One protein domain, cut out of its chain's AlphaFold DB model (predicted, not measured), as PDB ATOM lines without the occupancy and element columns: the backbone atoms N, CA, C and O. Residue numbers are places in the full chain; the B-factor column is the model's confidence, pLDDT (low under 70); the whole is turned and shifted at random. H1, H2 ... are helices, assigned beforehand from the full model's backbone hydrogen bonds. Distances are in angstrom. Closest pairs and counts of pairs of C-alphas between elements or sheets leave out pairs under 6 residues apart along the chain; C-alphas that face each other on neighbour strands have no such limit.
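Overview. This is residues 15 to 70 of the 75 residues of an uncharacterized protein of Microbacterium sp. Root553 (UniProt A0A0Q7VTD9). The model has little regular structure: helix H1 runs between a long winding stretch with no named element, residues 15 to 45, and the short helix H2 near the other end, in an open chain that does not fold into a core. The printed part has 56 residues with two named helices, H1 then H2, and no named strand; its class is all helix, with 18 residues in the named elements. It is extended, with a radius of gyration of the C-alphas of 17.6 A, and only just flat, spanning 44 by 32 by 18 A.

Along the chain. H1, residues 46 to 56, is 15.3 A long, from C-alpha 46 at (263.875, 412.921, 276.756). H2, residues 62 to 68, ends with C-alpha 68 at (252.937, 385.178, 279.289).

Arrangement. H1 and H2 are apart, joined by a tight link of 5 residues. In both, every O i to N i+4 pair is within hydrogen-bond range. Residues 17 to 22, 27 to 32 and 34 to 70 stand free.

Size, cuts and confidence. The C-alphas farthest apart, of Asp 29 and Gln 69, are 46.1 A apart. The printed part has no cut. Confidence is under 70 in residues 37 to 44 and 54 to 58.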
ATOM      1  N   VAL A  15     289.692 401.943 284.020       93.88
ATOM      2  CA  VAL A  15     290.707 401.546 285.007       93.88
ATOM      3  C   VAL A  15     290.582 400.058 285.329       93.88
ATOM      4  O   VAL A  15     289.517 399.558 285.701       93.88
ATOM      5  N   ARG A  16     291.691 399.319 285.211       94.88
ATOM      6  CA  ARG A  16     291.758 397.913 285.635       94.88
ATOM      7  C   ARG A  16     291.810 397.830 287.158       94.88
ATOM      8  O   ARG A  16     292.636 398.484 287.781       94.88
ATOM      9  N   VAL A  17     290.962 396.985 287.744       93.25
ATOM     10  CA  VAL A  17     290.933 396.750 289.193       93.25
ATOM     11  C   VAL A  17     291.639 395.426 289.501       93.25
ATOM     12  O   VAL A  17     291.210 394.393 288.981       93.25
ATOM     13  N   PRO A  18     292.705 395.421 290.325       93.88
ATOM     14  CA  PRO A  18     293.380 394.190 290.731       93.88
ATOM     15  C   PRO A  18     292.399 393.186 291.352       93.88
ATOM     16  O   PRO A  18     291.535 393.562 292.139       93.88
ATOM     17  N   GLY A  19     292.499 391.911 290.972       94.38
ATOM     18  CA  GLY A  19     291.606 390.850 291.461       94.38
ATOM     19  C   GLY A  19     290.186 390.860 290.872       94.38
ATOM     20  O   GLY A  19     289.443 389.900 291.065       94.38
ATOM     21  N   SER A  20     289.808 391.886 290.104       91.19
ATOM     22  CA  SER A  20     288.528 391.936 289.397       91.19
ATOM     23  C   SER A  20     288.683 391.482 287.950       91.19
ATOM     24  O   SER A  20     289.592 391.897 287.234       91.19
ATOM     25  N   ARG A  21     287.722 390.687 287.472       93.62
ATOM     26  CA  ARG A  21     287.600 390.381 286.037       93.62
ATOM     27  C   ARG A  21     287.122 391.586 285.226       93.62
ATOM     28  O   ARG A  21     287.370 391.653 284.027       93.62
ATOM     29  N   ARG A  22     286.404 392.514 285.864       93.06
ATOM     30  CA  ARG A  22     285.801 393.689 285.223       93.06
ATOM     31  C   ARG A  22     286.614 394.942 285.534       93.06
ATOM     32  O   ARG A  22     286.991 395.169 286.685       93.06
ATOM     33  N   ALA A  23     286.849 395.758 284.511       94.44
ATOM     34  CA  ALA A  23     287.374 397.107 284.681       94.44
ATOM     35  C   ALA A  23     286.289 398.047 285.238       94.44
ATOM     36  O   ALA A  23     285.095 397.769 285.104       94.44
ATOM     37  N   ARG A  24     286.709 399.150 285.858       90.81
ATOM     38  CA  ARG A  24     285.830 400.231 286.325       90.81
ATOM     39  C   ARG A  24     286.003 401.464 285.449       90.81
ATOM     40  O   ARG A  24     287.074 401.683 284.891       90.81
ATOM     41  N   LEU A  25     284.946 402.255 285.333       91.19
ATOM     42  CA  LEU A  25     284.991 403.548 284.660       91.19
ATOM     43  C   LEU A  25     285.320 404.642 285.677       91.19
ATOM     44  O   LEU A  25     284.865 404.570 286.821       91.19
ATOM     45  N   THR A  26     286.098 405.642 285.271       90.38
ATOM     46  CA  THR A  26     286.323 406.840 286.091       90.38
ATOM     47  C   THR A  26     285.018 407.636 286.206       90.38
ATOM     48  O   THR A  26     284.337 407.782 285.187       90.38
ATOM     49  N   PRO A  27     284.654 408.151 287.394       86.81
ATOM     50  CA  PRO A  27     283.513 409.052 287.537       86.81
ATOM     51  C   PRO A  27     283.628 410.239 286.576       86.81
ATOM     52  O   PRO A  27     284.722 410.765 286.370       86.81
ATOM     53  N   VAL A  28     282.511 410.626 285.965       85.44
ATOM     54  CA  VAL A  28     282.436 411.832 285.130       85.44
ATOM     55  C   VAL A  28     281.886 412.957 285.992       85.44
ATOM     56  O   VAL A  28     280.932 412.746 286.745       85.44
ATOM     57  N   ASP A  29     282.472 414.144 285.885       81.31
ATOM     58  CA  ASP A  29     282.016 415.308 286.639       81.31
ATOM     59  C   ASP A  29     280.522 415.574 286.381       81.31
ATOM     60  O   ASP A  29     280.049 415.532 285.244       81.31
ATOM     61  N   GLY A  30     279.764 415.809 287.454       82.06
ATOM     62  CA  GLY A  30     278.312 416.013 287.395       82.06
ATOM     63  C   GLY A  30     277.472 414.735 287.271       82.06
ATOM     64  O   GLY A  30     276.256 414.836 287.115       82.06
ATOM     65  N   THR A  31     278.082 413.546 287.353       78.62
ATOM     66  CA  THR A  31     277.361 412.263 287.425       78.62
ATOM     67  C   THR A  31     277.459 411.643 288.816       78.62
ATOM     68  O   THR A  31     278.514 411.684 289.447       78.62
ATOM     69  N   ASP A  32     276.355 411.064 289.287       83.50
ATOM     70  CA  ASP A  32     276.339 410.262 290.508       83.50
ATOM     71  C   ASP A  32     276.786 408.825 290.200       83.50
ATOM     72  O   ASP A  32     276.410 408.243 289.178       83.50
ATOM     73  N   THR A  33     277.613 408.266 291.080       83.19
ATOM     74  CA  THR A  33     278.134 406.895 290.972       83.19
ATOM     75  C   THR A  33     277.570 405.961 292.036       83.19
ATOM     76  O   THR A  33     277.894 404.770 292.012       83.19
ATOM     77  N   ASP A  34     276.739 406.474 292.949       81.31
ATOM     78  CA  ASP A  34     276.066 405.666 293.956       81.31
ATOM     79  C   ASP A  34     275.065 404.704 293.282       81.31
ATOM     80  O   ASP A  34     274.143 405.156 292.589       81.31
ATOM     81  N   PRO A  35     275.220 403.373 293.448       71.38
ATOM     82  CA  PRO A  35     274.258 402.414 292.914       71.38
ATOM     83  C   PRO A  35     272.841 402.622 293.465       71.38
ATOM     84  O   PRO A  35     271.876 402.394 292.734       71.38
ATOM     85  N   GLU A  36     272.706 403.089 294.708       75.44
ATOM     86  CA  GLU A  36     271.409 403.296 295.360       75.44
ATOM     87  C   GLU A  36     270.792 404.663 294.998       75.44
ATOM     88  O   GLU A  36     269.573 404.839 295.057       75.44
ATOM     89  N   GLY A  37     271.610 405.623 294.548       62.62
ATOM     90  CA  GLY A  37     271.187 406.980 294.175       62.62
ATOM     91  C   GLY A  37     270.496 407.082 292.809       62.62
ATOM     92  O   GLY A  37     269.765 408.038 292.543       62.62
ATOM     93  N   SER A  38     270.644 406.078 291.937       59.09
ATOM     94  CA  SER A  38     270.182 406.168 290.541       59.09
ATOM     95  C   SER A  38     268.654 406.113 290.358       59.09
ATOM     96  O   SER A  38     268.179 406.361 289.244       59.09
ATOM     97  N   ALA A  39     267.872 405.769 291.387       55.69
ATOM     98  CA  ALA A  39     266.446 405.459 291.226       55.69
ATOM     99  C   ALA A  39     265.469 406.543 291.719       55.69
ATOM    100  O   ALA A  39     264.292 406.494 291.357       55.69
ATOM    101  N   VAL A  40     265.909 407.534 292.501       47.28
ATOM    102  CA  VAL A  40     264.982 408.472 293.161       47.28
ATOM    103  C   VAL A  40     265.133 409.882 292.586       47.28
ATOM    104  O   VAL A  40     265.884 410.706 293.088       47.28
ATOM    105  N   GLY A  41     264.389 410.172 291.514       52.06
ATOM    106  CA  GLY A  41     264.113 411.555 291.096       52.06
ATOM    107  C   GLY A  41     264.929 412.124 289.933       52.06
ATOM    108  O   GLY A  41     264.724 413.286 289.583       52.06
ATOM    109  N   ALA A  42     265.791 411.344 289.273       57.22
ATOM    110  CA  ALA A  42     266.379 411.786 288.010       57.22
ATOM    111  C   ALA A  42     265.266 411.921 286.958       57.22
ATOM    112  O   ALA A  42     264.705 410.921 286.502       57.22
ATOM    113  N   ALA A  43     264.930 413.160 286.580       59.00
ATOM    114  CA  ALA A  43     264.095 413.427 285.418       59.00
ATOM    115  C   ALA A  43     264.725 412.698 284.227       59.00
ATOM    116  O   ALA A  43     265.817 413.047 283.775       59.00
ATOM    117  N   GLN A  44     264.077 411.618 283.783       65.56
ATOM    118  CA  GLN A  44     264.582 410.807 282.687       65.56
ATOM    119  C   GLN A  44     264.774 411.726 281.488       65.56
ATOM    120  O   GLN A  44     263.844 412.424 281.082       65.56
ATOM    121  N   SER A  45     265.988 411.753 280.937       72.69
ATOM    122  CA  SER A  45     266.253 412.589 279.775       72.69
ATOM    123  C   SER A  45     265.261 412.231 278.659       72.69
ATOM    124  O   SER A  45     264.893 411.059 278.511       72.69
ATOM    125  N   PRO A  46     264.824 413.196 277.836       72.56
ATOM    126  CA  PRO A  46     263.875 412.921 276.756       72.56
ATOM    127  C   PRO A  46     264.383 411.826 275.803       72.56
ATOM    128  O   PRO A  46     263.594 411.052 275.268       72.56
ATOM    129  N   ALA A  47     265.707 411.685 275.656       76.31
ATOM    130  CA  ALA A  47     266.337 410.596 274.914       76.31
ATOM    131  C   ALA A  47     266.152 409.218 275.579       76.31
ATOM    132  O   ALA A  47     265.899 408.232 274.882       76.31
ATOM    133  N   PHE A  48     266.247 409.133 276.910       74.38
ATOM    134  CA  PHE A  48     265.976 407.903 277.655       74.38
ATOM    135  C   PHE A  48     264.506 407.489 277.518       74.38
ATOM    136  O   PHE A  48     264.220 406.337 277.184       74.38
ATOM    137  N   VAL A  49     263.584 408.443 277.682       77.12
ATOM    138  CA  VAL A  49     262.139 408.206 277.528       77.12
ATOM    139  C   VAL A  49     261.817 407.742 276.106       77.12
ATOM    140  O   VAL A  49     261.178 406.710 275.923       77.12
ATOM    141  N   ALA A  50     262.337 408.432 275.086       75.12
ATOM    142  CA  ALA A  50     262.124 408.060 273.688       75.12
ATOM    143  C   ALA A  50     262.686 406.668 273.349       75.12
ATOM    144  O   ALA A  50     262.090 405.938 272.556       75.12
ATOM    145  N   ARG A  51     263.823 406.274 273.941       75.38
ATOM    146  CA  ARG A  51     264.387 404.929 273.764       75.38
ATOM    147  C   ARG A  51     263.498 403.858 274.391       75.38
ATOM    148  O   ARG A  51     263.303 402.815 273.773       75.38
ATOM    149  N   ARG A  52     262.965 404.120 275.586       74.19
ATOM    150  CA  ARG A  52     262.082 403.197 276.303       74.19
ATOM    151  C   ARG A  52     260.772 402.980 275.548       74.19
ATOM    152  O   ARG A  52     260.458 401.843 275.231       74.19
ATOM    153  N   VAL A  53     260.124 404.056 275.098       72.75
ATOM    154  CA  VAL A  53     258.902 403.983 274.274       72.75
ATOM    155  C   VAL A  53     259.111 403.143 273.007       72.75
ATOM    156  O   VAL A  53     258.246 402.359 272.633       72.75
ATOM    157  N   ARG A  54     260.274 403.248 272.348       68.94
ATOM    158  CA  ARG A  54     260.589 402.405 271.178       68.94
ATOM    159  C   ARG A  54     260.824 400.937 271.529       68.94
ATOM    160  O   ARG A  54     260.545 400.081 270.697       68.94
ATOM    161  N   ALA A  55     261.386 400.654 272.703       66.88
ATOM    162  CA  ALA A  55     261.593 399.287 273.170       66.88
ATOM    163  C   ALA A  55     260.258 398.626 273.536       66.88
ATOM    164  O   ALA A  55     260.029 397.493 273.130       66.88
ATOM    165  N   ASP A  56     259.365 399.368 274.194       67.69
ATOM    166  CA  ASP A  56     258.010 398.919 274.535       67.69
ATOM    167  C   ASP A  56     257.126 398.748 273.281       67.69
ATOM    168  O   ASP A  56     256.231 397.912 273.254       67.69
ATOM    169  N   ALA A  57     257.399 399.504 272.211       66.62
ATOM    170  CA  ALA A  57     256.728 399.361 270.917       66.62
ATOM    171  C   ALA A  57     257.267 398.203 270.051       66.62
ATOM    172  O   ALA A  57     256.782 397.991 268.936       66.62
ATOM    173  N   ARG A  58     258.294 397.471 270.506       69.81
ATOM    174  CA  ARG A  58     258.815 396.309 269.777       69.81
ATOM    175  C   ARG A  58     257.896 395.106 270.032       69.81
ATOM    176  O   ARG A  58     257.546 394.870 271.183       69.81
ATOM    177  N   PRO A  59     257.544 394.312 269.002       70.12
ATOM    178  CA  PRO A  59     256.815 393.068 269.222       70.12
ATOM    179  C   PRO A  59     257.592 392.168 270.191       70.12
ATOM    180  O   PRO A  59     258.814 392.025 270.061       70.12
ATOM    181  N   ALA A  60     256.863 391.614 271.162       74.81
ATOM    182  CA  ALA A  60     257.373 390.717 272.190       74.81
ATOM    183  C   ALA A  60     258.161 389.563 271.544       74.81
ATOM    184  O   ALA A  60     257.813 389.073 270.465       74.81
ATOM    185  N   GLY A  61     259.294 389.189 272.140       84.25
ATOM    186  CA  GLY A  61     260.118 388.110 271.600       84.25
ATOM    187  C   GLY A  61     259.469 386.738 271.832       84.25
ATOM    188  O   GLY A  61     258.647 386.597 272.733       84.25
ATOM    189  N   PRO A  62     259.911 385.670 271.136       87.88
ATOM    190  CA  PRO A  62     259.388 384.315 271.353       87.88
ATOM    191  C   PRO A  62     259.484 383.815 272.805       87.88
ATOM    192  O   PRO A  62     258.754 382.914 273.201       87.88
ATOM    193  N   ASN A  63     260.414 384.358 273.600       88.19
ATOM    194  CA  ASN A  63     260.530 384.055 275.026       88.19
ATOM    195  C   ASN A  63     259.451 384.757 275.866       88.19
ATOM    196  O   ASN A  63     258.941 384.165 276.811       88.19
ATOM    197  N   ASP A  64     259.100 385.991 275.509       84.56
ATOM    198  CA  ASP A  64     258.116 386.799 276.229       84.56
ATOM    199  C   ASP A  64     256.714 386.214 276.039       84.56
ATOM    200  O   ASP A  64     255.981 386.057 277.011       84.56
ATOM    201  N   ASP A  65     256.387 385.773 274.819       84.81
ATOM    202  CA  ASP A  65     255.136 385.062 274.538       84.81
ATOM    203  C   ASP A  65     255.022 383.782 275.375       84.81
ATOM    204  O   ASP A  65     253.981 383.520 275.970       84.81
ATOM    205  N   ARG A  66     256.101 382.992 275.476       86.25
ATOM    206  CA  ARG A  66     256.117 381.773 276.304       86.25
ATOM    207  C   ARG A  66     255.925 382.087 277.783       86.25
ATOM    208  O   ARG A  66     255.203 381.359 278.451       86.25
ATOM    209  N   LEU A  67     256.549 383.159 278.270       87.62
ATOM    210  CA  LEU A  67     256.436 383.591 279.660       87.62
ATOM    211  C   LEU A  67     255.013 384.056 280.002       87.62
ATOM    212  O   LEU A  67     254.523 383.750 281.081       87.62
ATOM    213  N   MET A  68     254.327 384.746 279.083       84.81
ATOM    214  CA  MET A  68     252.937 385.178 279.289       84.81
ATOM    215  C   MET A  68     251.941 384.011 279.358       84.81
ATOM    216  O   MET A  68     250.883 384.156 279.964       84.81
ATOM    217  N   GLN A  69     252.260 382.874 278.734       87.81
ATOM    218  CA  GLN A  69     251.422 381.668 278.766       87.81
ATOM    219  C   GLN A  69     251.723 380.749 279.959       87.81
ATOM    220  O   GLN A  69     250.986 379.789 280.184       87.81
ATOM    221  N   ASP A  70     252.802 381.000 280.703       90.69
ATOM    222  CA  ASP A  70     253.180 380.188 281.858       90.69
ATOM    223  C   ASP A  70     252.320 380.575 283.071       90.69
ATOM    224  O   ASP A  70     252.612 381.526 283.799       90.69
TER     225      ASP A  70